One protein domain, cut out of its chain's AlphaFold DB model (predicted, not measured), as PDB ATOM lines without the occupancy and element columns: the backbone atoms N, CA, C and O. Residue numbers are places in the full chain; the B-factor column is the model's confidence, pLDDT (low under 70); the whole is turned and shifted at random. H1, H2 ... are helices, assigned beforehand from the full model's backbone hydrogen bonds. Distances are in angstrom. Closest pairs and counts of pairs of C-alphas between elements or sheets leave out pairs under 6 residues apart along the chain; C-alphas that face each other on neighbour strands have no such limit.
ATOM      1  N   GLN A 325      96.093 148.378 120.485       63.69
ATOM      2  CA  GLN A 325      94.879 149.071 120.052       63.69
ATOM      3  C   GLN A 325      94.266 148.427 118.802       63.69
ATOM      4  O   GLN A 325      93.079 148.112 118.822       63.69
ATOM      5  N   THR A 326      95.079 148.139 117.780       67.56
ATOM      6  CA  THR A 326      94.607 147.464 116.554       67.56
ATOM      7  C   THR A 326      94.054 146.067 116.842       67.56
ATOM      8  O   THR A 326      93.010 145.687 116.323       67.56
ATOM      9  N   SER A 327      94.681 145.325 117.761       75.81
ATOM     10  CA  SER A 327      94.168 144.034 118.233       75.81
ATOM     11  C   SER A 327      92.786 144.164 118.887       75.81
ATOM     12  O   SER A 327      91.873 143.393 118.591       75.81
ATOM     13  N   LEU A 328      92.593 145.177 119.737       74.38
ATOM     14  CA  LEU A 328      91.302 145.424 120.375       74.38
ATOM     15  C   LEU A 328      90.225 145.885 119.391       74.38
ATOM     16  O   LEU A 328      89.071 145.525 119.588       74.38
ATOM     17  N   GLU A 329      90.575 146.671 118.374       71.38
ATOM     18  CA  GLU A 329      89.656 147.077 117.304       71.38
ATOM     19  C   GLU A 329      89.176 145.852 116.515       71.38
ATOM     20  O   GLU A 329      87.970 145.660 116.366       71.38
ATOM     21  N   LEU A 330      90.089 144.944 116.149       76.00
ATOM     22  CA  LEU A 330      89.744 143.675 115.499       76.00
ATOM     23  C   LEU A 330      88.847 142.792 116.379       76.00
ATOM     24  O   LEU A 330      87.893 142.202 115.883       76.00
ATOM     25  N   LEU A 331      89.107 142.703 117.685       78.94
ATOM     26  CA  LEU A 331      88.281 141.916 118.613       78.94
ATOM     27  C   LEU A 331      86.949 142.598 118.979       78.94
ATOM     28  O   LEU A 331      86.125 141.998 119.672       78.94
ATOM     29  N   ARG A 332      86.720 143.844 118.561       69.06
ATOM     30  CA  ARG A 332      85.478 144.597 118.809       69.06
ATOM     31  C   ARG A 332      84.584 144.721 117.595       69.06
ATOM     32  O   ARG A 332      83.473 145.224 117.730       69.06
ATOM     33  N   ASP A 333      85.058 144.280 116.440       72.62
ATOM     34  CA  ASP A 333      84.310 144.392 115.205       72.62
ATOM     35  C   ASP A 333      83.005 143.585 115.294       72.62
ATOM     36  O   ASP A 333      83.008 142.355 115.346       72.62
ATOM     37  N   SER A 334      81.873 144.289 115.333       68.75
ATOM     38  CA  SER A 334      80.538 143.689 115.366       68.75
ATOM     39  C   SER A 334      80.192 142.972 114.063       68.75
ATOM     40  O   SER A 334      79.329 142.093 114.068       68.75
ATOM     41  N   ARG A 335      80.887 143.281 112.960       73.81
ATOM     42  CA  ARG A 335      80.719 142.595 111.673       73.81
ATOM     43  C   ARG A 335      81.165 141.136 111.741       73.81
ATOM     44  O   ARG A 335      80.742 140.340 110.918       73.81
ATOM     45  N   LEU A 336      81.944 140.740 112.752       78.12
ATOM     46  CA  LEU A 336      82.311 139.336 112.962       78.12
ATOM     47  C   LEU A 336      81.093 138.410 113.119       78.12
ATOM     48  O   LEU A 336      81.208 137.224 112.826       78.12
ATOM     49  N   TYR A 337      79.926 138.928 113.523       77.69
ATOM     50  CA  TYR A 337      78.683 138.150 113.583       77.69
ATOM     51  C   TYR A 337      78.139 137.731 112.204       77.69
ATOM     52  O   TYR A 337      77.402 136.753 112.131       77.69
ATOM     53  N   SER A 338      78.494 138.435 111.123       75.94
ATOM     54  CA  SER A 338      78.058 138.114 109.754       75.94
ATOM     55  C   SER A 338      79.119 137.384 108.923       75.94
ATOM     56  O   SER A 338      78.841 136.946 107.806       75.94
ATOM     57  N   LEU A 339      80.336 137.221 109.451       81.00
ATOM     58  CA  LEU A 339      81.447 136.585 108.743       81.00
ATOM     59  C   LEU A 339      81.471 135.060 108.929       81.00
ATOM     60  O   LEU A 339      81.030 134.541 109.957       81.00
ATOM     61  N   PRO A 340      82.030 134.309 107.960       81.44
ATOM     62  CA  PRO A 340      82.146 132.864 108.082       81.44
ATOM     63  C   PRO A 340      83.152 132.470 109.183       81.44
ATOM     64  O   PRO A 340      84.108 133.210 109.447       81.44
ATOM     65  N   PRO A 341      83.007 131.272 109.789       81.88
ATOM     66  CA  PRO A 341      83.842 130.824 110.904       81.88
ATOM     67  C   PRO A 341      85.353 130.860 110.650       81.88
ATOM     68  O   PRO A 341      86.116 131.068 111.587       81.88
ATOM     69  N   GLU A 342      85.796 130.648 109.411       83.12
ATOM     70  CA  GLU A 342      87.217 130.680 109.038       83.12
ATOM     71  C   GLU A 342      87.797 132.101 109.109       83.12
ATOM     72  O   GLU A 342      88.911 132.303 109.590       83.12
ATOM     73  N   THR A 343      87.020 133.108 108.702       81.94
ATOM     74  CA  THR A 343      87.426 134.517 108.774       81.94
ATOM     75  C   THR A 343      87.497 134.994 110.223       81.94
ATOM     76  O   THR A 343      88.447 135.687 110.587       81.94
ATOM     77  N   ILE A 344      86.549 134.563 111.066       83.31
ATOM     78  CA  ILE A 344      86.577 134.829 112.512       83.31
ATOM     79  C   ILE A 344      87.865 134.253 113.128       83.31
ATOM     80  O   ILE A 344      88.581 134.964 113.833       83.31
ATOM     81  N   GLU A 345      88.208 133.000 112.804       84.38
ATOM     82  CA  GLU A 345      89.428 132.329 113.288       84.38
ATOM     83  C   GLU A 345      90.697 133.101 112.911       84.38
ATOM     84  O   GLU A 345      91.541 133.380 113.765       84.38
ATOM     85  N   ASN A 346      90.806 133.504 111.643       81.00
ATOM     86  CA  ASN A 346      91.955 134.245 111.125       81.00
ATOM     87  C   ASN A 346      92.092 135.633 111.772       81.00
ATOM     88  O   ASN A 346      93.208 136.088 112.048       81.00
ATOM     89  N   GLN A 347      90.972 136.307 112.046       81.38
ATOM     90  CA  GLN A 347      90.964 137.611 112.709       81.38
ATOM     91  C   GLN A 347      91.395 137.502 114.176       81.38
ATOM     92  O   GLN A 347      92.216 138.302 114.625       81.38
ATOM     93  N   ILE A 348      90.928 136.477 114.898       83.94
ATOM     94  CA  ILE A 348      91.390 136.188 116.264       83.94
ATOM     95  C   ILE A 348      92.889 135.864 116.252       83.94
ATOM     96  O   ILE A 348      93.650 136.456 117.016       83.94
ATOM     97  N   PHE A 349      93.337 134.976 115.356       83.38
ATOM     98  CA  PHE A 349      94.748 134.601 115.218       83.38
ATOM     99  C   PHE A 349      95.650 135.820 114.984       83.38
ATOM    100  O   PHE A 349      96.732 135.905 115.567       83.38
ATOM    101  N   THR A 350      95.201 136.764 114.151       78.88
ATOM    102  CA  THR A 350      95.923 138.010 113.851       78.88
ATOM    103  C   THR A 350      95.934 138.946 115.057       78.88
ATOM    104  O   THR A 350      96.996 139.429 115.449       78.88
ATOM    105  N   ALA A 351      94.785 139.153 115.709       80.94
ATOM    106  CA  ALA A 351      94.679 140.014 116.885       80.94
ATOM    107  C   ALA A 351      95.592 139.546 118.034       80.94
ATOM    108  O   ALA A 351      96.194 140.369 118.728       80.94
ATOM    109  N   LEU A 352      95.760 138.234 118.205       83.50
ATOM    110  CA  LEU A 352      96.618 137.658 119.240       83.50
ATOM    111  C   LEU A 352      98.131 137.823 118.979       83.50
ATOM    112  O   LEU A 352      98.916 137.488 119.860       83.50
ATOM    113  N   ARG A 353      98.574 138.358 117.826       83.81
ATOM    114  CA  ARG A 353     100.007 138.617 117.532       83.81
ATOM    115  C   ARG A 353     100.538 139.938 118.081       83.81
ATOM    116  O   ARG A 353     101.742 140.179 117.991       83.81
ATOM    117  N   ALA A 354      99.680 140.788 118.640       78.38
ATOM    118  CA  ALA A 354     100.120 142.036 119.251       78.38
ATOM    119  C   ALA A 354     101.042 141.754 120.452       78.38
ATOM    120  O   ALA A 354     100.668 141.034 121.377       78.38
ATOM    121  N   LYS A 355     102.249 142.338 120.445       71.94
ATOM    122  CA  LYS A 355     103.276 142.111 121.483       71.94
ATOM    123  C   LYS A 355     102.857 142.621 122.867       71.94
ATOM    124  O   LYS A 355     103.257 142.046 123.870       71.94
ATOM    125  N   ASP A 356     102.013 143.651 122.899       73.06
ATOM    126  CA  ASP A 356     101.600 144.343 124.127       73.06
ATOM    127  C   ASP A 356     100.205 143.920 124.626       73.06
ATOM    128  O   ASP A 356      99.580 144.633 125.419       73.06
ATOM    129  N   LEU A 357      99.665 142.800 124.134       72.00
ATOM    130  CA  LEU A 357      98.343 142.323 124.536       72.00
ATOM    131  C   LEU A 357      98.360 141.853 125.999       72.00
ATOM    132  O   LEU A 357      99.208 141.056 126.399       72.00
ATOM    133  N   ARG A 358      97.413 142.332 126.811       72.25
ATOM    134  CA  ARG A 358      97.336 141.968 128.235       72.25
ATOM    135  C   ARG A 358      96.534 140.672 128.427       72.25
ATOM    136  O   ARG A 358      95.543 140.485 127.723       72.25
ATOM    137  N   PRO A 359      96.842 139.836 129.439       68.31
ATOM    138  CA  PRO A 359      96.096 138.597 129.696       68.31
ATOM    139  C   PRO A 359      94.587 138.811 129.903       68.31
ATOM    140  O   PRO A 359      93.774 138.055 129.384       68.31
ATOM    141  N   ALA A 360      94.187 139.907 130.557       65.62
ATOM    142  CA  ALA A 360      92.777 140.280 130.736       65.62
ATOM    143  C   ALA A 360      92.021 140.562 129.418       65.62
ATOM    144  O   ALA A 360      90.808 140.730 129.418       65.62
ATOM    145  N   GLU A 361      92.714 140.662 128.282       75.62
ATOM    146  CA  GLU A 361      92.110 140.897 126.966       75.62
ATOM    147  C   GLU A 361      91.839 139.590 126.216       75.62
ATOM    148  O   GLU A 361      91.098 139.597 125.232       75.62
ATOM    149  N   LEU A 362      92.357 138.462 126.718       81.25
ATOM    150  CA  LEU A 362      92.120 137.129 126.166       81.25
ATOM    151  C   LEU A 362      90.657 136.693 126.303       81.25
ATOM    152  O   LEU A 362      90.175 135.950 125.452       81.25
ATOM    153  N   SER A 363      89.914 137.203 127.293       82.06
ATOM    154  CA  SER A 363      88.471 136.946 127.418       82.06
ATOM    155  C   SER A 363      87.672 137.478 126.218       82.06
ATOM    156  O   SER A 363      86.676 136.879 125.811       82.06
ATOM    157  N   LYS A 364      88.149 138.543 125.554       82.31
ATOM    158  CA  LYS A 364      87.530 139.077 124.324       82.31
ATOM    159  C   LYS A 364      87.750 138.161 123.125       82.31
ATOM    160  O   LYS A 364      86.850 138.005 122.307       82.31
ATOM    161  N   ALA A 365      88.926 137.543 123.030       85.50
ATOM    162  CA  ALA A 365      89.187 136.511 122.032       85.50
ATOM    163  C   ALA A 365      88.361 135.249 122.330       85.50
ATOM    164  O   ALA A 365      87.684 134.739 121.439       85.50
ATOM    165  N   ALA A 366      88.326 134.814 123.596       87.56
ATOM    166  CA  ALA A 366      87.528 133.681 124.062       87.56
ATOM    167  C   ALA A 366      86.047 133.798 123.672       87.56
ATOM    168  O   ALA A 366      85.452 132.813 123.242       87.56
ATOM    169  N   ARG A 367      85.470 135.003 123.766       90.00
ATOM    170  CA  ARG A 367      84.095 135.296 123.338       90.00
ATOM    171  C   ARG A 367      83.836 134.895 121.884       90.00
ATOM    172  O   ARG A 367      82.840 134.235 121.592       90.00
ATOM    173  N   TRP A 368      84.720 135.289 120.970       87.38
ATOM    174  CA  TRP A 368      84.562 134.978 119.550       87.38
ATOM    175  C   TRP A 368      84.810 133.507 119.243       87.38
ATOM    176  O   TRP A 368      84.118 132.952 118.396       87.38
ATOM    177  N   ILE A 369      85.717 132.854 119.973       89.56
ATOM    178  CA  ILE A 369      85.928 131.404 119.868       89.56
ATOM    179  C   ILE A 369      84.647 130.654 120.264       89.56
ATOM    180  O   ILE A 369      84.242 129.727 119.562       89.56
ATOM    181  N   TRP A 370      83.957 131.080 121.330       91.00
ATOM    182  CA  TRP A 370      82.657 130.510 121.704       91.00
ATOM    183  C   TRP A 370      81.610 130.700 120.612       91.00
ATOM    184  O   TRP A 370      80.969 129.730 120.210       91.00
ATOM    185  N   TYR A 371      81.475 131.919 120.087       87.81
ATOM    186  CA  TYR A 371      80.529 132.197 119.007       87.81
ATOM    187  C   TYR A 371      80.815 131.342 117.761       87.81
ATOM    188  O   TYR A 371      79.920 130.682 117.240       87.81
ATOM    189  N   GLN A 372      82.077 131.264 117.337       88.62
ATOM    190  CA  GLN A 372      82.510 130.436 116.213       88.62
ATOM    191  C   GLN A 372      82.212 128.944 116.444       88.62
ATOM    192  O   GLN A 372      81.763 128.255 115.528       88.62
ATOM    193  N   THR A 373      82.426 128.456 117.668       88.06
ATOM    194  CA  THR A 373      82.125 127.071 118.064       88.06
ATOM    195  C   THR A 373      80.634 126.770 117.908       88.06
ATOM    196  O   THR A 373      80.270 125.735 117.351       88.06
ATOM    197  N   ALA A 374      79.767 127.696 118.324       86.38
ATOM    198  CA  ALA A 374      78.318 127.563 118.182       86.38
ATOM    199  C   ALA A 374      77.850 127.561 116.721       86.38
ATOM    200  O   ALA A 374      76.916 126.843 116.382       86.38
ATOM    201  N   VAL A 375      78.512 128.329 115.851       85.00
ATOM    202  CA  VAL A 375      78.193 128.364 114.413       85.00
ATOM    203  C   VAL A 375      78.668 127.089 113.700       85.00
ATOM    204  O   VAL A 375      77.982 126.594 112.807       85.00
ATOM    205  N   LYS A 376      79.829 126.534 114.080       83.69
ATOM    206  CA  LYS A 376      80.394 125.316 113.465       83.69
ATOM    207  C   LYS A 376      79.672 124.034 113.887       83.69
ATOM    208  O   LYS A 376      79.559 123.105 113.088       83.69
ATOM    209  N   ILE A 377      79.225 123.949 115.138       83.12
ATOM    210  CA  ILE A 377      78.654 122.721 115.695       83.12
ATOM    211  C   ILE A 377      77.131 122.735 115.599       83.12
ATOM    212  O   ILE A 377      76.456 123.554 116.208       83.12
ATOM    213  N   SER A 378      76.569 121.729 114.926       67.50
ATOM    214  CA  SER A 378      75.121 121.463 114.948       67.50
ATOM    215  C   SER A 378      74.695 120.464 116.038       67.50
ATOM    216  O   SER A 378      73.501 120.273 116.265       67.50
ATOM    217  N   SER A 379      75.642 119.792 116.709       70.62
ATOM    218  CA  SER A 379      75.360 118.785 117.744       70.62
ATOM    219  C   SER A 379      75.241 119.399 119.141       70.62
ATOM    220  O   SER A 379      76.154 120.084 119.580       70.62
ATOM    221  N   GLN A 380      74.194 119.062 119.896       68.19
ATOM    222  CA  GLN A 380      73.973 119.563 121.265       68.19
ATOM    223  C   GLN A 380      74.821 118.873 122.356       68.19
ATOM    224  O   GLN A 380      74.577 119.096 123.537       68.19
ATOM    225  N   SER A 381      75.792 118.023 121.997       80.75
ATOM    226  CA  SER A 381      76.637 117.334 122.984       80.75
ATOM    227  C   SER A 381      77.624 118.316 123.643       80.75
ATOM    228  O   SER A 381      78.417 118.927 122.918       80.75
ATOM    229  N   PRO A 382      77.624 118.449 124.987       81.94
ATOM    230  CA  PRO A 382      78.572 119.296 125.717       81.94
ATOM    231  C   PRO A 382      80.044 118.973 125.442       81.94
ATOM    232  O   PRO A 382      80.866 119.883 125.355       81.94
ATOM    233  N   GLU A 383      80.373 117.692 125.256       83.81
ATOM    234  CA  GLU A 383      81.737 117.226 124.978       83.81
ATOM    235  C   GLU A 383      82.251 117.745 123.628       83.81
ATOM    236  O   GLU A 383      83.353 118.286 123.543       83.81
ATOM    237  N   ASN A 384      81.428 117.672 122.578       84.88
ATOM    238  CA  ASN A 384      81.802 118.177 121.254       84.88
ATOM    239  C   ASN A 384      82.034 119.694 121.269       84.88
ATOM    240  O   ASN A 384      82.990 120.175 120.661       84.88
ATOM    241  N   ILE A 385      81.180 120.435 121.986       85.88
ATOM    242  CA  ILE A 385      81.318 121.887 122.166       85.88
ATOM    243  C   ILE A 385      82.651 122.203 122.855       85.88
ATOM    244  O   ILE A 385      83.392 123.078 122.410       85.88
ATOM    245  N   PHE A 386      82.981 121.459 123.912       86.06
ATOM    246  CA  PHE A 386      84.222 121.635 124.656       86.06
ATOM    247  C   PHE A 386      85.466 121.319 123.809       86.06
ATOM    248  O   PHE A 386      86.427 122.091 123.802       86.06
ATOM    249  N   ILE A 387      85.455 120.211 123.060       86.56
ATOM    250  CA  ILE A 387      86.579 119.798 122.206       86.56
ATOM    251  C   ILE A 387      86.845 120.826 121.100       86.56
ATOM    252  O   ILE A 387      88.001 121.191 120.877       86.56
ATOM    253  N   GLU A 388      85.806 121.312 120.421       88.88
ATOM    254  CA  GLU A 388      85.971 122.278 119.327       88.88
ATOM    255  C   GLU A 388      86.428 123.649 119.825       88.88
ATOM    256  O   GLU A 388      87.282 124.276 119.188       88.88
ATOM    257  N   TYR A 389      85.939 124.085 120.993       90.31
ATOM    258  CA  TYR A 389      86.414 125.311 121.627       90.31
ATOM    259  C   TYR A 389      87.929 125.259 121.857       90.31
ATOM    260  O   TYR A 389      88.657 126.145 121.405       90.31
ATOM    261  N   TRP A 390      88.432 124.192 122.491       89.19
ATOM    262  CA  TRP A 390      89.866 124.072 122.773       89.19
ATOM    263  C   TRP A 390      90.714 123.800 121.538       89.19
ATOM    264  O   TRP A 390      91.837 124.295 121.450       89.19
ATOM    265  N   SER A 391      90.182 123.071 120.558       88.88
ATOM    266  CA  SER A 391      90.807 122.918 119.241       88.88
ATOM    267  C   SER A 391      91.054 124.286 118.602       88.88
ATOM    268  O   SER A 391      92.171 124.584 118.172       88.88
ATOM    269  N   THR A 392      90.042 125.153 118.614       87.50
ATOM    270  CA  THR A 392      90.130 126.508 118.064       87.50
ATOM    271  C   THR A 392      91.057 127.393 118.900       87.50
ATOM    272  O   THR A 392      91.938 128.038 118.336       87.50
ATOM    273  N   TRP A 393      90.946 127.364 120.233       88.88
ATOM    274  CA  TRP A 393      91.846 128.073 121.152       88.88
ATOM    275  C   TRP A 393      93.318 127.735 120.891       88.88
ATOM    276  O   TRP A 393      94.144 128.624 120.683       88.88
ATOM    277  N   ASN A 394      93.653 126.444 120.835       87.00
ATOM    278  CA  ASN A 394      95.024 125.996 120.614       87.00
ATOM    279  C   ASN A 394      95.555 126.463 119.251       87.00
ATOM    280  O   ASN A 394      96.697 126.918 119.171       87.00
ATOM    281  N   LYS A 395      94.733 126.432 118.194       86.38
ATOM    282  CA  LYS A 395      95.110 126.951 116.868       86.38
ATOM    283  C   LYS A 395      95.405 128.450 116.900       86.38
ATOM    284  O   LYS A 395      96.472 128.861 116.444       86.38
ATOM    285  N   VAL A 396      94.512 129.263 117.471       85.38
ATOM    286  CA  VAL A 396      94.673 130.729 117.472       85.38
ATOM    287  C   VAL A 396      95.801 131.204 118.393       85.38
ATOM    288  O   VAL A 396      96.479 132.180 118.074       85.38
ATOM    289  N   CYS A 397      96.060 130.491 119.491       83.88
ATOM    290  CA  CYS A 397      97.138 130.805 120.430       83.88
ATOM    291  C   CYS A 397      98.517 130.272 119.999       83.88
ATOM    292  O   CYS A 397      99.528 130.665 120.583       83.88
ATOM    293  N   THR A 398      98.603 129.401 118.986       81.56
ATOM    294  CA  THR A 398      99.877 128.789 118.566       81.56
ATOM    295  C   THR A 398     100.890 129.853 118.127       81.56
ATOM    296  O   THR A 398     100.713 130.522 117.112       81.56
ATOM    297  N   GLY A 399     101.992 130.008 118.867       72.25
ATOM    298  CA  GLY A 399     103.063 130.975 118.577       72.25
ATOM    299  C   GLY A 399     102.748 132.427 118.957       72.25
ATOM    300  O   GLY A 399     103.404 133.338 118.445       72.25
ATOM    301  N   ALA A 400     101.709 132.666 119.761       78.19
ATOM    302  CA  ALA A 400     101.408 134.000 120.266       78.19
ATOM    303  C   ALA A 400     102.571 134.538 121.137       78.19
ATOM    304  O   ALA A 400     103.284 133.749 121.758       78.19
ATOM    305  N   PRO A 401     102.796 135.864 121.177       75.06
ATOM    306  CA  PRO A 401     103.903 136.470 121.920       75.06
ATOM    307  C   PRO A 401     103.706 136.448 123.445       75.06
ATOM    308  O   PRO A 401     104.666 136.669 124.180       75.06
ATOM    309  N   PHE A 402     102.486 136.192 123.927       74.69
ATOM    310  CA  PHE A 402     102.196 136.047 125.352       74.69
ATOM    311  C   PHE A 402     102.434 134.606 125.819       74.69
ATOM    312  O   PHE A 402     102.254 133.656 125.059       74.69
ATOM    313  N   ASN A 403     102.800 134.441 127.090       72.38
ATOM    314  CA  ASN A 403     102.988 133.131 127.704       72.38
ATOM    315  C   ASN A 403     102.152 133.042 128.982       72.38
ATOM    316  O   ASN A 403     102.317 133.873 129.874       72.38
ATOM    317  N   LEU A 404     101.253 132.060 129.050       73.75
ATOM    318  CA  LEU A 404     100.470 131.778 130.251       73.75
ATOM    319  C   LEU A 404     101.304 130.886 131.164       73.75
ATOM    320  O   LEU A 404     101.716 129.794 130.763       73.75
ATOM    321  N   ASN A 405     101.584 131.350 132.380       71.88
ATOM    322  CA  ASN A 405     102.392 130.574 133.304       71.88
ATOM    323  C   ASN A 405     101.532 129.502 133.979       71.88
ATOM    324  O   ASN A 405     100.726 129.802 134.857       71.88
ATOM    325  N   SER A 406     101.759 128.238 133.618       69.06
ATOM    326  CA  SER A 406     101.026 127.109 134.192       69.06
ATOM    327  C   SER A 406     101.191 126.967 135.705       69.06
ATOM    328  O   SER A 406     100.359 126.320 136.324       69.06
ATOM    329  N   ASP A 407     102.226 127.547 136.320       66.44
ATOM    330  CA  ASP A 407     102.439 127.468 137.772       66.44
ATOM    331  C   ASP A 407     101.576 128.474 138.561       66.44
ATOM    332  O   ASP A 407     101.321 128.290 139.766       66.44
ATOM    333  N   LEU A 408     101.118 129.536 137.885       69.62
ATOM    334  CA  LEU A 408     100.351 130.634 138.464       69.62
ATOM    335  C   LEU A 408      98.846 130.396 138.263       69.62
ATOM    336  O   LEU A 408      98.360 130.379 137.136       69.62
ATOM    337  N   PRO A 409      98.053 130.256 139.338       64.62
ATOM    338  CA  PRO A 409      96.649 129.878 139.203       64.62
ATOM    339  C   PRO A 409      95.738 130.941 138.576       64.62
ATOM    340  O   PRO A 409      94.616 130.600 138.223       64.62
ATOM    341  N   TRP A 410      96.158 132.205 138.462       69.00
ATOM    342  CA  TRP A 410      95.378 133.271 137.806       69.00
ATOM    343  C   TRP A 410      95.591 133.351 136.288       69.00
ATOM    344  O   TRP A 410      94.786 133.994 135.620       69.00
ATOM    345  N   ASP A 411      96.607 132.672 135.749       72.81
ATOM    346  CA  ASP A 411      96.846 132.537 134.302       72.81
ATOM    347  C   ASP A 411      96.134 131.298 133.716       72.81
ATOM    348  O   ASP A 411      96.390 130.903 132.578       72.81
ATOM    349  N   ASP A 412      95.237 130.667 134.487       79.25
ATOM    350  CA  ASP A 412      94.468 129.497 134.055       79.25
ATOM    351  C   ASP A 412      93.547 129.859 132.869       79.25
ATOM    352  O   ASP A 412      92.654 130.706 133.021       79.25
ATOM    353  N   PRO A 413      93.699 129.193 131.703       82.69
ATOM    354  CA  PRO A 413      92.855 129.413 130.530       82.69
ATOM    355  C   PRO A 413      91.344 129.285 130.798       82.69
ATOM    356  O   PRO A 413      90.543 129.896 130.087       82.69
ATOM    357  N   ALA A 414      90.938 128.548 131.840       81.75
ATOM    358  CA  ALA A 414      89.545 128.428 132.275       81.75
ATOM    359  C   ALA A 414      88.907 129.764 132.631       81.75
ATOM    360  O   ALA A 414      87.738 129.980 132.304       81.75
ATOM    361  N   PHE A 415      89.655 130.689 133.238       79.25
ATOM    362  CA  PHE A 415      89.106 131.998 133.583       79.25
ATOM    363  C   PHE A 415      88.719 132.792 132.341       79.25
ATOM    364  O   PHE A 415      87.616 133.334 132.291       79.25
ATOM    365  N   TYR A 416      89.581 132.813 131.321       85.00
ATOM    366  CA  TYR A 416      89.304 133.536 130.079       85.00
ATOM    367  C   TYR A 416      88.170 132.890 129.287       85.00
ATOM    368  O   TYR A 416      87.348 133.606 128.718       85.00
ATOM    369  N   ALA A 417      88.089 131.556 129.289       87.44
ATOM    370  CA  ALA A 417      87.007 130.830 128.638       87.44
ATOM    371  C   ALA A 417      85.646 131.125 129.283       87.44
ATOM    372  O   ALA A 417      84.708 131.477 128.569       87.44
ATOM    373  N   ILE A 418      85.545 131.046 130.615       84.50
ATOM    374  CA  ILE A 418      84.300 131.342 131.340       84.50
ATOM    375  C   ILE A 418      83.914 132.815 131.156       84.50
ATOM    376  O   ILE A 418      82.769 133.104 130.826       84.50
ATOM    377  N   GLU A 419      84.865 133.746 131.293       82.25
ATOM    378  CA  GLU A 419      84.615 135.185 131.114       82.25
ATOM    379  C   GLU A 419      84.178 135.532 129.685       82.25
ATOM    380  O   GLU A 419      83.280 136.347 129.484       82.25
ATOM    381  N   GLY A 420      84.780 134.891 128.680       84.50
ATOM    382  CA  GLY A 420      84.395 135.071 127.284       84.50
ATOM    383  C   GLY A 420      82.980 134.572 126.990       84.50
ATOM    384  O   GLY A 420      82.258 135.218 126.231       84.50
ATOM    385  N   LEU A 421      82.571 133.452 127.597       87.56
ATOM    386  CA  LEU A 421      81.208 132.928 127.463       87.56
ATOM    387  C   LEU A 421      80.203 133.821 128.192       87.56
ATOM    388  O   LEU A 421      79.177 134.183 127.623       87.56
ATOM    389  N   GLU A 422      80.528 134.234 129.416       82.44
ATOM    390  CA  GLU A 422      79.726 135.167 130.204       82.44
ATOM    391  C   GLU A 422      79.466 136.470 129.429       82.44
ATOM    392  O   GLU A 422      78.317 136.891 129.284       82.44
ATOM    393  N   GLY A 423      80.520 137.053 128.848       79.38
ATOM    394  CA  GLY A 423      80.425 138.265 128.037       79.38
ATOM    395  C   GLY A 423      79.709 138.076 126.694       79.38
ATOM    396  O   GLY A 423      79.230 139.057 126.124       79.38
ATOM    397  N   LEU A 424      79.621 136.849 126.164       84.00
ATOM    398  CA  LEU A 424      78.799 136.548 124.986       84.00
ATOM    399  C   LEU A 424      77.309 136.536 125.344       84.00
ATOM    400  O   LEU A 424      76.507 137.128 124.623       84.00
ATOM    401  N   LEU A 425      76.955 135.877 126.453       82.56
ATOM    402  CA  LEU A 425      75.578 135.754 126.935       82.56
ATOM    403  C   LEU A 425      74.996 137.124 127.291       82.56
ATOM    404  O   LEU A 425      73.913 137.472 126.838       82.56
ATOM    405  N   GLU A 426      75.757 137.950 128.006       78.56
ATOM    406  CA  GLU A 426      75.346 139.306 128.395       78.56
ATOM    407  C   GLU A 426      74.872 140.169 127.211       78.56
ATOM    408  O   GLU A 426      74.008 141.026 127.358       78.56
ATOM    409  N   ARG A 427      75.372 139.894 126.002       71.88
ATOM    410  CA  ARG A 427      75.086 140.680 124.792       71.88
ATOM    411  C   ARG A 427      74.067 140.066 123.864       71.88
ATOM    412  O   ARG A 427      73.871 140.570 122.754       71.88
ATOM    413  N   ALA A 428      73.410 138.999 124.293       73.38
ATOM    414  CA  ALA A 428      72.299 138.431 123.548       73.38
ATOM    415  C   ALA A 428      71.261 139.512 123.194       73.38
ATOM    416  O   ALA A 428      70.808 139.567 122.055       73.38
ATOM    417  N   ASN A 429      71.007 140.452 124.111       64.50
ATOM    418  CA  ASN A 429      69.974 141.482 123.969       64.50
ATOM    419  C   ASN A 429      70.468 142.826 123.393       64.50
ATOM    420  O   ASN A 429      69.707 143.790 123.371       64.50
ATOM    421  N   ASN A 430      71.715 142.923 122.915       68.38
ATOM    422  CA  ASN A 430      72.235 144.179 122.360       68.38
ATOM    423  C   ASN A 430      71.586 144.510 121.004       68.38
ATOM    424  O   ASN A 430      71.884 143.876 119.996       68.38
ATOM    425  N   THR A 431      70.760 145.558 120.970       51.00
ATOM    426  CA  THR A 431      69.978 145.992 119.796       51.00
ATOM    427  C   THR A 431      70.705 146.970 118.861       51.00
ATOM    428  O   THR A 431      70.181 147.317 117.807       51.00
ATOM    429  N   GLY A 432      71.922 147.412 119.207       54.25
ATOM    430  CA  GLY A 432      72.707 148.399 118.442       54.25
ATOM    431  C   GLY A 432      73.560 147.836 117.293       54.25
ATOM    432  O   GLY A 432      74.363 148.562 116.710       54.25
ATOM    433  N   LEU A 433      73.438 146.547 116.976       59.47
ATOM    434  CA  LEU A 433      74.209 145.893 115.916       59.47
ATOM    435  C   LEU A 433      73.439 146.069 114.596       59.47
ATOM    436  O   LEU A 433      72.320 145.583 114.480       59.47
ATOM    437  N   ARG A 434      73.999 146.781 113.606       62.25
ATOM    438  CA  ARG A 434      73.404 146.975 112.261       62.25
ATOM    439  C   ARG A 434      73.405 145.666 111.443       62.25
ATOM    440  O   ARG A 434      74.007 145.608 110.377       62.25
ATOM    441  N   LEU A 435      72.799 144.610 111.977       67.06
ATOM    442  CA  LEU A 435      72.725 143.275 111.387       67.06
ATOM    443  C   LEU A 435      71.415 143.097 110.626       67.06
ATOM    444  O   LEU A 435      70.368 143.632 111.004       67.06
ATOM    445  N   ASN A 436      71.460 142.297 109.567       74.50
ATOM    446  CA  ASN A 436      70.263 141.925 108.832       74.50
ATOM    447  C   ASN A 436      69.408 140.927 109.644       74.50
ATOM    448  O   ASN A 436      69.935 140.162 110.453       74.50
ATOM    449  N   PRO A 437      68.084 140.837 109.400       74.94
ATOM    450  CA  PRO A 437      67.189 139.959 110.167       74.94
ATOM    451  C   PRO A 437      67.530 138.457 110.141       74.94
ATOM    452  O   PRO A 437      67.034 137.700 110.976       74.94
ATOM    453  N   GLU A 438      68.301 137.993 109.155       75.94
ATOM    454  CA  GLU A 438      68.786 136.605 109.062       75.94
ATOM    455  C   GLU A 438      70.062 136.380 109.889       75.94
ATOM    456  O   GLU A 438      70.189 135.365 110.579       75.94
ATOM    457  N   GLU A 439      70.970 137.355 109.878       78.12
ATOM    458  CA  GLU A 439      72.193 137.367 110.689       78.12
ATOM    459  C   GLU A 439      71.837 137.436 112.174       78.12
ATOM    460  O   GLU A 439      72.354 136.667 112.979       78.12
ATOM    461  N   GLU A 440      70.859 138.272 112.521       78.88
ATOM    462  CA  GLU A 440      70.353 138.406 113.883       78.88
ATOM    463  C   GLU A 440      69.691 137.113 114.385       78.88
ATOM    464  O   GLU A 440      69.918 136.681 115.515       78.88
ATOM    465  N   ARG A 441      68.939 136.415 113.522       78.94
ATOM    466  CA  ARG A 441      68.386 135.089 113.848       78.94
ATOM    467  C   ARG A 441      69.481 134.052 114.080       78.94
ATOM    468  O   ARG A 441      69.378 133.254 115.012       78.94
ATOM    469  N   THR A 442      70.528 134.067 113.261       80.69
ATOM    470  CA  THR A 442      71.676 133.156 113.398       80.69
ATOM    471  C   THR A 442      72.450 133.441 114.683       80.69
ATOM    472  O   THR A 442      72.783 132.513 115.424       80.69
ATOM    473  N   ARG A 443      72.672 134.724 114.995       83.69
ATOM    474  CA  ARG A 443      73.291 135.199 116.236       83.69
ATOM    475  C   ARG A 443      72.517 134.720 117.458       83.69
ATOM    476  O   ARG A 443      73.089 134.012 118.285       83.69
ATOM    477  N   SER A 444      71.226 135.029 117.532       82.44
ATOM    478  CA  SER A 444      70.374 134.649 118.661       82.44
ATOM    479  C   SER A 444      70.279 133.131 118.818       82.44
ATOM    480  O   SER A 444      70.480 132.623 119.915       82.44
ATOM    481  N   SER A 445      70.105 132.379 117.723       83.38
ATOM    482  CA  SER A 445      70.090 130.907 117.758       83.38
ATOM    483  C   SER A 445      71.398 130.313 118.304       83.38
ATOM    484  O   SER A 445      71.371 129.413 119.148       83.38
ATOM    485  N   SER A 446      72.544 130.851 117.876       85.12
ATOM    486  CA  SER A 446      73.874 130.399 118.310       85.12
ATOM    487  C   SER A 446      74.132 130.709 119.789       85.12
ATOM    488  O   SER A 446      74.651 129.866 120.523       85.12
ATOM    489  N   ILE A 447      73.726 131.893 120.258       85.81
ATOM    490  CA  ILE A 447      73.857 132.280 121.669       85.81
ATOM    491  C   ILE A 447      72.918 131.439 122.544       85.81
ATOM    492  O   ILE A 447      73.362 130.886 123.549       85.81
ATOM    493  N   SER A 448      71.658 131.244 122.141       83.50
ATOM    494  CA  SER A 448      70.713 130.372 122.854       83.50
ATOM    495  C   SER A 448      71.144 128.899 122.853       83.50
ATOM    496  O   SER A 448      70.806 128.149 123.770       83.50
ATOM    497  N   PHE A 449      71.883 128.442 121.837       85.50
ATOM    498  CA  PHE A 449      72.497 127.112 121.824       85.50
ATOM    499  C   PHE A 449      73.572 126.971 122.912       85.50
ATOM    500  O   PHE A 449      73.525 126.016 123.687       85.50
ATOM    501  N   LEU A 450      74.480 127.944 123.034       86.12
ATOM    502  CA  LEU A 450      75.495 127.948 124.093       86.12
ATOM    503  C   LEU A 450      74.895 128.145 125.486       86.12
ATOM    504  O   LEU A 450      75.349 127.504 126.429       86.12
ATOM    505  N   ALA A 451      73.859 128.976 125.619       85.12
ATOM    506  CA  ALA A 451      73.138 129.156 126.876       85.12
ATOM    507  C   ALA A 451      72.576 127.815 127.385       85.12
ATOM    508  O   ALA A 451      72.777 127.446 128.538       85.12
ATOM    509  N   ARG A 452      71.969 127.016 126.495       84.00
ATOM    510  CA  ARG A 452      71.490 125.667 126.839       84.00
ATOM    511  C   ARG A 452      72.617 124.725 127.267       84.00
ATOM    512  O   ARG A 452      72.422 123.951 128.199       84.00
ATOM    513  N   ALA A 453      73.781 124.793 126.621       84.44
ATOM    514  CA  ALA A 453      74.942 123.999 127.021       84.44
ATOM    515  C   ALA A 453      75.484 124.425 128.399       84.44
ATOM    516  O   ALA A 453      75.750 123.569 129.235       84.44
ATOM    517  N   ALA A 454      75.572 125.732 128.667       85.56
ATOM    518  CA  ALA A 454      76.019 126.290 129.947       85.56
ATOM    519  C   ALA A 454      75.123 125.888 131.134       85.56
ATOM    520  O   ALA A 454      75.596 125.787 132.265       85.56
ATOM    521  N   CYS A 455      73.845 125.611 130.871       82.69
ATOM    522  CA  CYS A 455      72.882 125.105 131.848       82.69
ATOM    523  C   CYS A 455      73.008 123.594 132.149       82.69
ATOM    524  O   CYS A 455      72.290 123.101 133.016       82.69
ATOM    525  N   ASN A 456      73.887 122.846 131.468       83.12
ATOM    526  CA  ASN A 456      74.067 121.402 131.661       83.12
ATOM    527  C   ASN A 456      75.252 121.089 132.600       83.12
ATOM    528  O   ASN A 456      76.367 121.558 132.376       83.12
ATOM    529  N   ASP A 457      75.043 120.241 133.612       81.19
ATOM    530  CA  ASP A 457      76.087 119.809 134.555       81.19
ATOM    531  C   ASP A 457      77.284 119.131 133.879       81.19
ATOM    532  O   ASP A 457      78.421 119.306 134.320       81.19
ATOM    533  N   GLU A 458      77.065 118.395 132.788       82.38
ATOM    534  CA  GLU A 458      78.147 117.763 132.028       82.38
ATOM    535  C   GLU A 458      79.102 118.813 131.442       82.38
ATOM    536  O   GLU A 458      80.320 118.652 131.505       82.38
ATOM    537  N   PHE A 459      78.559 119.936 130.959       83.38
ATOM    538  CA  PHE A 459      79.354 121.054 130.458       83.38
ATOM    539  C   PHE A 459      80.175 121.703 131.578       83.38
ATOM    540  O   PHE A 459      81.366 121.962 131.418       83.38
ATOM    541  N   ILE A 460      79.552 121.918 132.740       83.38
ATOM    542  CA  ILE A 460      80.207 122.499 133.918       83.38
ATOM    543  C   ILE A 460      81.323 121.594 134.443       83.38
ATOM    544  O   ILE A 460      82.381 122.081 134.851       83.38
ATOM    545  N   ASN A 461      81.118 120.278 134.409       82.62
ATOM    546  CA  ASN A 461      82.092 119.303 134.877       82.62
ATOM    547  C   ASN A 461      83.444 119.449 134.159       82.62
ATOM    548  O   ASN A 461      84.487 119.333 134.805       82.62
ATOM    549  N   PHE A 462      83.453 119.805 132.870       81.75
ATOM    550  CA  PHE A 462      84.695 120.029 132.126       81.75
ATOM    551  C   PHE A 462      85.536 121.207 132.650       81.75
ATOM    552  O   PHE A 462      86.761 121.171 132.536       81.75
ATOM    553  N   PHE A 463      84.918 122.220 133.271       78.62
ATOM    554  CA  PHE A 463      85.626 123.350 133.896       78.62
ATOM    555  C   PHE A 463      86.115 123.053 135.315       78.62
ATOM    556  O   PHE A 463      86.974 123.765 135.829       78.62
ATOM    557  N   ILE A 464      85.565 122.023 135.962       75.81
ATOM    558  CA  ILE A 464      85.907 121.637 137.337       75.81
ATOM    559  C   ILE A 464      86.953 120.515 137.349       75.81
ATOM    560  O   ILE A 464      87.728 120.405 138.302       75.81
ATOM    561  N   GLN A 465      86.989 119.669 136.317       74.62
ATOM    562  CA  GLN A 465      87.944 118.571 136.239       74.62
ATOM    563  C   GLN A 465      89.322 119.041 135.735       74.62
ATOM    564  O   GLN A 465      89.417 119.646 134.668       74.62
ATOM    565  N   PRO A 466      90.410 118.716 136.460       61.09
ATOM    566  CA  PRO A 466      91.752 119.222 136.173       61.09
ATOM    567  C   PRO A 466      92.411 118.620 134.921       61.09
ATOM    568  O   PRO A 466      93.506 119.035 134.558       61.09
ATOM    569  N   THR A 467      91.799 117.627 134.265       62.66
ATOM    570  CA  THR A 467      92.437 116.906 133.155       62.66
ATOM    571  C   THR A 467      91.440 116.494 132.076       62.66
ATOM    572  O   THR A 467      90.615 115.611 132.299       62.66
ATOM    573  N   HIS A 468      91.587 117.072 130.882       68.75
ATOM    574  CA  HIS A 468      90.975 116.600 129.640       68.75
ATOM    575  C   HIS A 468      92.024 116.661 128.523       68.75
ATOM    576  O   HIS A 468      92.767 117.636 128.438       68.75
ATOM    577  N   SER A 469      92.103 115.644 127.659       67.00
ATOM    578  CA  SER A 469      93.175 115.517 126.650       67.00
ATOM    579  C   SER A 469      93.211 116.650 125.620       67.00
ATOM    580  O   SER A 469      94.250 116.894 125.016       67.00
ATOM    581  N   SER A 470      92.081 117.326 125.410       70.19
ATOM    582  CA  SER A 470      91.943 118.422 124.440       70.19
ATOM    583  C   SER A 470      92.259 119.809 125.018       70.19
ATOM    584  O   SER A 470      92.401 120.755 124.247       70.19
ATOM    585  N   ALA A 471      92.353 119.948 126.345       75.75
ATOM    586  CA  ALA A 471      92.553 121.234 127.012       75.75
ATOM    587  C   ALA A 471      94.050 121.626 127.080       75.75
ATOM    588  O   ALA A 471      94.917 120.749 127.104       75.75
ATOM    589  N   PRO A 472      94.381 122.930 127.102       75.69
ATOM    590  CA  PRO A 472      95.762 123.416 127.145       75.69
ATOM    591  C   PRO A 472      96.469 123.116 128.478       75.69
ATOM    592  O   PRO A 472      95.848 122.898 129.518       75.69
ATOM    593  N   ILE A 473      97.804 123.158 128.460       70.50
ATOM    594  CA  ILE A 473      98.638 123.018 129.664       70.50
ATOM    595  C   ILE A 473      98.299 124.147 130.651       70.50
ATOM    596  O   ILE A 473      98.210 125.307 130.257       70.50
ATOM    597  N   GLY A 474      98.114 123.812 131.931       68.88
ATOM    598  CA  GLY A 474      97.694 124.773 132.964       68.88
ATOM    599  C   GLY A 474      96.176 124.868 133.165       68.88
ATOM    600  O   GLY A 474      95.744 125.514 134.117       68.88
ATOM    601  N   TRP A 475      95.381 124.183 132.329       74.69
ATOM    602  CA  TRP A 475      93.924 124.102 132.454       74.69
ATOM    603  C   TRP A 475      93.464 123.624 133.830       74.69
ATOM    604  O   TRP A 475      93.976 122.635 134.362       74.69
ATOM    605  N   ALA A 476      92.456 124.313 134.367       66.00
ATOM    606  CA  ALA A 476      91.758 123.974 135.600       66.00
ATOM    607  C   ALA A 476      92.683 123.836 136.826       66.00
ATOM    608  O   ALA A 476      92.258 123.349 137.873       66.00
ATOM    609  N   GLN A 477      93.927 124.324 136.780       66.19
ATOM    610  CA  GLN A 477      94.782 124.428 137.966       66.19
ATOM    611  C   GLN A 477      94.280 125.503 138.946       66.19
ATOM    612  O   GLN A 477      94.427 125.376 140.168       66.19
ATOM    613  N   GLY A 478      93.606 126.533 138.428       59.41
ATOM    614  CA  GLY A 478      92.865 127.532 139.189       59.41
ATOM    615  C   GLY A 478      91.731 126.915 140.010       59.41
ATOM    616  O   GLY A 478      91.423 127.423 141.089       59.41
ATOM    617  N   THR A 479      91.183 125.758 139.609       60.97
ATOM    618  CA  THR A 479      90.196 125.012 140.421       60.97
ATOM    619  C   THR A 479      90.812 124.411 141.679       60.97
ATOM    620  O   THR A 479      90.099 124.073 142.615       60.97
ATOM    621  N   ALA A 480      92.138 124.309 141.777       62.97
ATOM    622  CA  ALA A 480      92.789 123.861 143.000       62.97
ATOM    623  C   ALA A 480      93.075 125.025 143.960       62.97
ATOM    624  O   ALA A 480      92.837 124.878 145.159       62.97
ATOM    625  N   LYS A 481      93.561 126.167 143.446       67.00
ATOM    626  CA  LYS A 481      94.084 127.290 144.254       67.00
ATOM    627  C   LYS A 481      93.148 128.513 144.347       67.00
ATOM    628  O   LYS A 481      93.185 129.215 145.350       67.00
ATOM    629  N   LEU A 482      92.289 128.758 143.352       70.06
ATOM    630  CA  LEU A 482      91.353 129.899 143.251       70.06
ATOM    631  C   LEU A 482      89.881 129.444 143.149       70.06
ATOM    632  O   LEU A 482      89.057 130.064 142.472       70.06
ATOM    633  N   ARG A 483      89.534 128.373 143.877       72.38
ATOM    634  CA  ARG A 483      88.208 127.714 143.888       72.38
ATOM    635  C   ARG A 483      87.030 128.669 143.973       72.38
ATOM    636  O   ARG A 483      86.099 128.567 143.182       72.38
ATOM    637  N   ARG A 484      87.089 129.611 144.917       70.00
ATOM    638  CA  ARG A 484      86.029 130.600 145.139       70.00
ATOM    639  C   ARG A 484      85.704 131.369 143.855       70.00
ATOM    640  O   ARG A 484      84.539 131.534 143.526       70.00
ATOM    641  N   MET A 485      86.727 131.830 143.135       67.81
ATOM    642  CA  MET A 485      86.543 132.669 141.951       67.81
ATOM    643  C   MET A 485      85.928 131.885 140.787       67.81
ATOM    644  O   MET A 485      85.040 132.404 140.119       67.81
ATOM    645  N   ILE A 486      86.350 130.632 140.584       75.56
ATOM    646  CA  ILE A 486      85.784 129.763 139.539       75.56
ATOM    647  C   ILE A 486      84.327 129.432 139.840       75.56
ATOM    648  O   ILE A 486      83.473 129.644 138.987       75.56
ATOM    649  N   LEU A 487      84.026 128.970 141.057       75.75
ATOM    650  CA  LEU A 487      82.661 128.600 141.437       75.75
ATOM    651  C   LEU A 487      81.710 129.799 141.334       75.75
ATOM    652  O   LEU A 487      80.628 129.672 140.771       75.75
ATOM    653  N   GLN A 488      82.140 130.981 141.793       72.38
ATOM    654  CA  GLN A 488      81.354 132.210 141.669       72.38
ATOM    655  C   GLN A 488      81.058 132.566 140.201       72.38
ATOM    656  O   GLN A 488      79.926 132.914 139.873       72.38
ATOM    657  N   ARG A 489      82.056 132.472 139.313       78.25
ATOM    658  CA  ARG A 489      81.888 132.790 137.886       78.25
ATOM    659  C   ARG A 489      81.022 131.766 137.155       78.25
ATOM    660  O   ARG A 489      80.194 132.162 136.345       78.25
ATOM    661  N   LEU A 490      81.149 130.478 137.475       81.00
ATOM    662  CA  LEU A 490      80.298 129.431 136.899       81.00
ATOM    663  C   LEU A 490      78.821 129.637 137.265       81.00
ATOM    664  O   LEU A 490      77.966 129.523 136.393       81.00
ATOM    665  N   VAL A 491      78.524 130.008 138.517       76.31
ATOM    666  CA  VAL A 491      77.157 130.369 138.928       76.31
ATOM    667  C   VAL A 491      76.648 131.594 138.165       76.31
ATOM    668  O   VAL A 491      75.530 131.570 137.662       76.31
ATOM    669  N   CYS A 492      77.455 132.656 138.057       74.38
ATOM    670  CA  CYS A 492      77.069 133.870 137.328       74.38
ATOM    671  C   CYS A 492      76.757 133.570 135.852       74.38
ATOM    672  O   CYS A 492      75.727 133.986 135.324       74.38
ATOM    673  N   MET A 493      77.620 132.781 135.207       83.44
ATOM    674  CA  MET A 493      77.436 132.318 133.835       83.44
ATOM    675  C   MET A 493      76.142 131.507 133.677       83.44
ATOM    676  O   MET A 493      75.395 131.757 132.733       83.44
ATOM    677  N   GLN A 494      75.846 130.576 134.595       83.81
ATOM    678  CA  GLN A 494      74.594 129.807 134.579       83.81
ATOM    679  C   GLN A 494      73.364 130.698 134.739       83.81
ATOM    680  O   GLN A 494      72.388 130.510 134.020       83.81
ATOM    681  N   TRP A 495      73.416 131.679 135.641       78.38
ATOM    682  CA  TRP A 495      72.325 132.636 135.810       78.38
ATOM    683  C   TRP A 495      72.073 133.417 134.515       78.38
ATOM    684  O   TRP A 495      70.945 133.425 134.027       78.38
ATOM    685  N   LYS A 496      73.119 133.980 133.885       79.69
ATOM    686  CA  LYS A 496      72.994 134.679 132.590       79.69
ATOM    687  C   LYS A 496      72.462 133.760 131.486       79.69
ATOM    688  O   LYS A 496      71.621 134.176 130.697       79.69
ATOM    689  N   ALA A 497      72.922 132.511 131.436       83.25
ATOM    690  CA  ALA A 497      72.447 131.525 130.471       83.25
ATOM    691  C   ALA A 497      70.957 131.195 130.666       83.25
ATOM    692  O   ALA A 497      70.205 131.167 129.692       83.25
ATOM    693  N   ALA A 498      70.521 131.017 131.916       78.19
ATOM    694  CA  ALA A 498      69.140 130.701 132.257       78.19
ATOM    695  C   ALA A 498      68.160 131.817 131.861       78.19
ATOM    696  O   ALA A 498      67.064 131.510 131.400       78.19
ATOM    697  N   GLN A 499      68.565 133.091 131.961       76.81
ATOM    698  CA  GLN A 499      67.745 134.231 131.516       76.81
ATOM    699  C   GLN A 499      67.495 134.250 129.997       76.81
ATOM    700  O   GLN A 499      66.537 134.866 129.541       76.81
ATOM    701  N   LEU A 500      68.356 133.601 129.208       74.38
ATOM    702  CA  LEU A 500      68.302 133.598 127.738       74.38
ATOM    703  C   LEU A 500      67.702 132.321 127.155       74.38
ATOM    704  O   LEU A 500      67.410 132.247 125.961       74.38
ATOM    705  N   SER A 501      67.573 131.286 127.978       66.19
ATOM    706  CA  SER A 501      66.891 130.060 127.611       66.19
ATOM    707  C   SER A 501      65.442 130.137 128.082       66.19
ATOM    708  O   SER A 501      65.184 129.968 129.269       66.19
ATOM    709  N   ASP A 502      64.484 130.258 127.157       54.53
ATOM    710  CA  ASP A 502      63.027 130.148 127.411       54.53
ATOM    711  C   ASP A 502      62.590 128.789 128.027       54.53
ATOM    712  O   ASP A 502      61.410 128.478 128.171       54.53
ATOM    713  N   HIS A 503      63.546 127.932 128.387       50.03
ATOM    714  CA  HIS A 503      63.376 126.547 128.787       50.03
ATOM    715  C   HIS A 503      63.959 126.270 130.176       50.03
ATOM    716  O   HIS A 503      64.778 125.373 130.348       50.03
ATOM    717  N   ILE A 504      63.452 126.962 131.196       50.06
ATOM    718  CA  ILE A 504      63.558 126.466 132.581       50.06
ATOM    719  C   ILE A 504      62.798 125.123 132.719       50.06
ATOM    720  O   ILE A 504      63.171 124.279 133.526       50.06
ATOM    721  N   GLU A 505      61.791 124.861 131.873       46.72
ATOM    722  CA  GLU A 505      60.973 123.636 131.938       46.72
ATOM    723  C   GLU A 505      61.575 122.391 131.253       46.72
ATOM    724  O   GLU A 505      61.167 121.275 131.571       46.72
ATOM    725  N   GLN A 506      62.532 122.530 130.320       42.22
ATOM    726  CA  GLN A 506      63.070 121.377 129.566       42.22
ATOM    727  C   GLN A 506      64.397 120.817 130.093       42.22
ATOM    728  O   GLN A 506      64.798 119.731 129.659       42.22
ATOM    729  N   VAL A 507      65.079 121.492 131.026       50.03
ATOM    730  CA  VAL A 507      66.272 120.918 131.667       50.03
ATOM    731  C   VAL A 507      65.801 119.832 132.638       50.03
ATOM    732  O   VAL A 507      65.405 120.093 133.773       50.03
ATOM    733  N   LYS A 508      65.763 118.582 132.160       41.50
ATOM    734  CA  LYS A 508      65.503 117.397 132.986       41.50
ATOM    735  C   LYS A 508      66.615 117.267 134.031       41.50
ATOM    736  O   LYS A 508      67.633 116.638 133.768       41.50
ATOM    737  N   GLY A 509      66.382 117.836 135.207       53.75
ATOM    738  CA  GLY A 509      67.313 117.838 136.334       53.75
ATOM    739  C   GLY A 509      67.860 119.237 136.592       53.75
ATOM    740  O   GLY A 509      68.435 119.862 135.708       53.75
ATOM    741  N   LYS A 510      67.662 119.737 137.814       60.47
ATOM    742  CA  LYS A 510      68.284 120.978 138.288       60.47
ATOM    743  C   LYS A 510      69.803 120.753 138.319       60.47
ATOM    744  O   LYS A 510      70.194 119.749 138.917       60.47
ATOM    745  N   PRO A 511      70.637 121.613 137.709       63.47
ATOM    746  CA  PRO A 511      72.079 121.413 137.738       63.47
ATOM    747  C   PRO A 511      72.581 121.488 139.183       63.47
ATOM    748  O   PRO A 511      72.482 122.533 139.821       63.47
ATOM    749  N   SER A 512      73.069 120.374 139.728       64.62
ATOM    750  CA  SER A 512      73.455 120.248 141.140       64.62
ATOM    751  C   SER A 512      74.963 120.215 141.334       64.62
ATOM    752  O   SER A 512      75.440 120.410 142.452       64.62
ATOM    753  N   LEU A 513      75.740 120.032 140.262       75.44
ATOM    754  CA  LEU A 513      77.170 119.747 140.360       75.44
ATOM    755  C   LEU A 513      77.951 120.849 141.090       75.44
ATOM    756  O   LEU A 513      78.813 120.558 141.919       75.44
ATOM    757  N   ILE A 514      77.657 122.124 140.809       72.62
ATOM    758  CA  ILE A 514      78.319 123.254 141.482       72.62
ATOM    759  C   ILE A 514      77.988 123.253 142.977       72.62
ATOM    760  O   ILE A 514      78.877 123.473 143.801       72.62
ATOM    761  N   ILE A 515      76.736 122.965 143.331       72.31
ATOM    762  CA  ILE A 515      76.256 122.940 144.716       72.31
ATOM    763  C   ILE A 515      76.851 121.756 145.480       72.31
ATOM    764  O   ILE A 515      77.373 121.946 146.574       72.31
ATOM    765  N   GLU A 516      76.886 120.565 144.884       76.06
ATOM    766  CA  GLU A 516      77.561 119.386 145.443       76.06
ATOM    767  C   GLU A 516      79.058 119.645 145.662       76.06
ATOM    768  O   GLU A 516      79.647 119.266 146.685       76.06
ATOM    769  N   LYS A 517      79.699 120.350 144.723       72.62
ATOM    770  CA  LYS A 517      81.088 120.783 144.879       72.62
ATOM    771  C   LYS A 517      81.228 121.807 145.996       72.62
ATOM    772  O   LYS A 517      82.156 121.665 146.777       72.62
ATOM    773  N   ILE A 518      80.342 122.785 146.151       67.06
ATOM    774  CA  ILE A 518      80.416 123.732 147.276       67.06
ATOM    775  C   ILE A 518      80.208 123.006 148.617       67.06
ATOM    776  O   ILE A 518      81.003 123.196 149.540       67.06
ATOM    777  N   GLY A 519      79.215 122.118 148.702       61.50
ATOM    778  CA  GLY A 519      78.870 121.382 149.920       61.50
ATOM    779  C   GLY A 519      79.923 120.381 150.390       61.50
ATOM    780  O   GLY A 519      80.085 120.167 151.586       61.50
ATOM    781  N   SER A 520      80.709 119.818 149.471       66.25
ATOM    782  CA  SER A 520      81.825 118.917 149.804       66.25
ATOM    783  C   SER A 520      83.091 119.629 150.309       66.25
ATOM    784  O   SER A 520      84.070 118.967 150.655       66.25
ATOM    785  N   HIS A 521      83.110 120.967 150.344       66.75
ATOM    786  CA  HIS A 521      84.282 121.765 150.717       66.75
ATOM    787  C   HIS A 521      84.178 122.410 152.107       66.75
ATOM    788  O   HIS A 521      83.140 122.382 152.757       66.75
ATOM    789  N   SER A 522      85.283 123.012 152.568       57.69
ATOM    790  CA  SER A 522      85.394 123.673 153.876       57.69
ATOM    791  C   SER A 522      84.310 124.728 154.115       57.69
ATOM    792  O   SER A 522      84.042 125.541 153.227       57.69
ATOM    793  N   GLN A 523      83.828 124.816 155.353       52.50
ATOM    794  CA  GLN A 523      82.823 125.780 155.811       52.50
ATOM    795  C   GLN A 523      83.168 127.242 155.462       52.50
ATOM    796  O   GLN A 523      82.311 127.989 155.006       52.50
ATOM    797  N   THR A 524      84.443 127.640 155.535       51.28
ATOM    798  CA  THR A 524      84.897 128.988 155.138       51.28
ATOM    799  C   THR A 524      84.614 129.314 153.667       51.28
ATOM    800  O   THR A 524      84.244 130.442 153.336       51.28
ATOM    801  N   LEU A 525      84.772 128.335 152.769       57.78
ATOM    802  CA  LEU A 525      84.498 128.514 151.341       57.78
ATOM    803  C   LEU A 525      82.991 128.629 151.090       57.78
ATOM    804  O   LEU A 525      82.585 129.509 150.332       57.78
ATOM    805  N   GLN A 526      82.190 127.795 151.759       55.84
ATOM    806  CA  GLN A 526      80.726 127.833 151.685       55.84
ATOM    807  C   GLN A 526      80.195 129.206 152.116       55.84
ATOM    808  O   GLN A 526      79.502 129.867 151.343       55.84
ATOM    809  N   THR A 527      80.633 129.705 153.279       51.75
ATOM    810  CA  THR A 527      80.280 131.046 153.767       51.75
ATOM    811  C   THR A 527      80.667 132.137 152.769       51.75
ATOM    812  O   THR A 527      79.878 133.035 152.485       51.75
ATOM    813  N   SER A 528      81.852 132.040 152.159       48.75
ATOM    814  CA  SER A 528      82.319 133.037 151.185       48.75
ATOM    815  C   SER A 528      81.546 133.053 149.854       48.75
ATOM    816  O   SER A 528      81.696 134.005 149.083       48.75
ATOM    817  N   LEU A 529      80.761 132.003 149.570       57.22
ATOM    818  CA  LEU A 529      79.991 131.803 148.338       57.22
ATOM    819  C   LEU A 529      78.473 131.911 148.548       57.22
ATOM    820  O   LEU A 529      77.729 131.665 147.602       57.22
ATOM    821  N   LYS A 530      78.002 132.344 149.727       56.62
ATOM    822  CA  LYS A 530      76.568 132.497 150.043       56.62
ATOM    823  C   LYS A 530      75.772 133.225 148.956       56.62
ATOM    824  O   LYS A 530      74.759 132.708 148.511       56.62
ATOM    825  N   ARG A 531      76.267 134.358 148.443       54.38
ATOM    826  CA  ARG A 531      75.594 135.093 147.353       54.38
ATOM    827  C   ARG A 531      75.470 134.266 146.073       54.38
ATOM    828  O   ARG A 531      74.435 134.310 145.429       54.38
ATOM    829  N   ALA A 532      76.504 133.503 145.719       59.78
ATOM    830  CA  ALA A 532      76.443 132.610 144.566       59.78
ATOM    831  C   ALA A 532      75.435 131.468 144.809       59.78
ATOM    832  O   ALA A 532      74.676 131.122 143.914       59.78
ATOM    833  N   LEU A 533      75.359 130.933 146.031       61.84
ATOM    834  CA  LEU A 533      74.333 129.953 146.399       61.84
ATOM    835  C   LEU A 533      72.920 130.541 146.270       61.84
ATOM    836  O   LEU A 533      72.073 129.919 145.637       61.84
ATOM    837  N   THR A 534      72.683 131.756 146.772       58.28
ATOM    838  CA  THR A 534      71.407 132.470 146.610       58.28
ATOM    839  C   THR A 534      71.067 132.680 145.139       58.28
ATOM    840  O   THR A 534      69.988 132.293 144.707       58.28
ATOM    841  N   THR A 535      72.005 133.200 144.339       61.88
ATOM    842  CA  THR A 535      71.805 133.382 142.896       61.88
ATOM    843  C   THR A 535      71.464 132.060 142.211       61.88
ATOM    844  O   THR A 535      70.581 132.028 141.362       61.88
ATOM    845  N   HIS A 536      72.107 130.952 142.582       67.81
ATOM    846  CA  HIS A 536      71.783 129.636 142.035       67.81
ATOM    847  C   HIS A 536      70.360 129.184 142.414       67.81
ATOM    848  O   HIS A 536      69.611 128.735 141.547       67.81
ATOM    849  N   VAL A 537      69.966 129.349 143.680       64.62
ATOM    850  CA  VAL A 537      68.610 129.038 144.167       64.62
ATOM    851  C   VAL A 537      67.552 129.855 143.418       64.62
ATOM    852  O   VAL A 537      66.569 129.288 142.938       64.62
ATOM    853  N   GLU A 538      67.784 131.159 143.249       64.69
ATOM    854  CA  GLU A 538      66.919 132.062 142.479       64.69
ATOM    855  C   GLU A 538      66.837 131.650 141.002       64.69
ATOM    856  O   GLU A 538      65.745 131.590 140.436       64.69
ATOM    857  N   THR A 539      67.979 131.311 140.391       68.19
ATOM    858  CA  THR A 539      68.068 130.888 138.982       68.19
ATOM    859  C   THR A 539      67.159 129.693 138.702       68.19
ATOM    860  O   THR A 539      66.432 129.675 137.711       68.19
ATOM    861  N   TRP A 540      67.194 128.691 139.583       69.38
ATOM    862  CA  TRP A 540      66.545 127.395 139.369       69.38
ATOM    863  C   TRP A 540      65.239 127.221 140.147       69.38
ATOM    864  O   TRP A 540      64.666 126.125 140.137       69.38
ATOM    865  N   LYS A 541      64.771 128.283 140.820       64.44
ATOM    866  CA  LYS A 541      63.570 128.294 141.670       64.44
ATOM    867  C   LYS A 541      63.537 127.084 142.611       64.44
ATOM    868  O   LYS A 541      62.540 126.362 142.697       64.44
TER     869      LYS A 541
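This is residues 325 to 541 of the 703 residues of the protein "Reverse transcriptase domain-containing protein" of Pseudomonas trivialis (UniProt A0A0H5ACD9). What is the shape of this domain? Five helices, H3, H4, H6, H10 and H13, follow one another in a row through the body, with H6 in the middle and H4 crossing it steeply. H5, H8 and H11 form a second line along one side of this row, H7 runs over one end of H4 and of H10, and the short H12 sits far out at one end of the whole. What is it made of, and how large is it? The printed part has 217 residues with thirteen named helices, H1 to H13 in order along the chain, and no named strand; its class is all helix. It is compact, with a radius of gyration of the C-alphas of 17.1 A, and its C-alphas span 46 by 42 by 29 A.

How does the printed part begin? H1, residues 325 to 330, touches H3, residues 341 to 351, opposite ways at a shallow tilt of 2 degrees, the closest C-alphas being Ser 327 and Ala 351 at 4.3 A. H2, residues 334 to 337, is close to H3 but not clearly touching it, with the C-alphas of Leu 336 and Ile 344 closest at 6.2 A. H3 and H4, residues 359 to 376, form a helical hairpin at a shallow tilt of 11 degrees, closest at the C-alphas of Pro 341 and Gln 372, 5.5 A. Which later helices touch the second of these two? H5, residues 382 to 397, touches residues 366 to 374 of H4 alone, at a steep tilt of 52 degrees, closest at the C-alphas of Thr 373 and Tyr 389, 5.8 A. H6, residues 413 to 425, touches H4 at a steep tilt of 62 degrees, closest at the C-alphas of Arg 367 and Gly 420, 4.0 A. H7, residues 437 to 454, touches H4 with its residues 446 to 450 alone, only just about perpendicular at 73 degrees, closest at the C-alphas of Ala 374 and Ser 446, 5.3 A. What follows them? H8, residues 457 to 464, touches H5, closest at the C-alphas of Pro 382 and Phe 459, 5.1 A. H10, residues 483 to 500, touches H6 at a shallow tilt of 23 degrees, closest at the C-alphas of Glu 422 and Met 493, 5.2 A. H9, residues 478 to 481, is close to H10 but not clearly touching it, with the C-alphas of Thr 479 and Ile 486 closest at 6.5 A. How does the printed part end, and do O and N pair inside the helices? H11, residues 513 to 519, forms a helical hairpin with H10, closest at the C-alphas of Leu 487 and Ile 514, 6.9 A; H12, residues 523 to 528, and H11 only just touch, only at the corner, with 3 pairs of C-alphas within 8 A. H13, residues 530 to 540, touches H10 at a shallow tilt of 26 degrees, closest at the C-alphas of Trp 495 and Thr 539, 5.6 A. Every O i to N i+4 pair is within hydrogen-bond range in H1, H3, H5, H6, H7, H11, H12 and H13, against 10 of 14 in H4, 2 of 4 in H8 and 13 of 14 in H10; H2 and H9 are too short for such a pair.

Where are the anchor points? C-alpha 325 of H1 is at (94.879, 149.071, 120.052), and C-alpha 540 of H13 is at (66.545, 127.395, 139.369). How long are the longer helices? From first to last C-alpha H10 measures 26.3 A, H4 26.2 A, H7 25.6 A, H5 22.5 A and H6 18.8 A.

How far does it reach, and is it cut? The two C-alphas farthest apart, those of Asn 436 and Gln 523, are 51.2 A apart, and the printed part has no cut. Which links are long, and where is confidence low? The links H5 to H6, H6 to H7, H8 to H9 and H10 to H11 are long. The mean pLDDT of the printed part is 74.4, and 68 residues are under 70, among them residues 501 to 512 and 518 to 541.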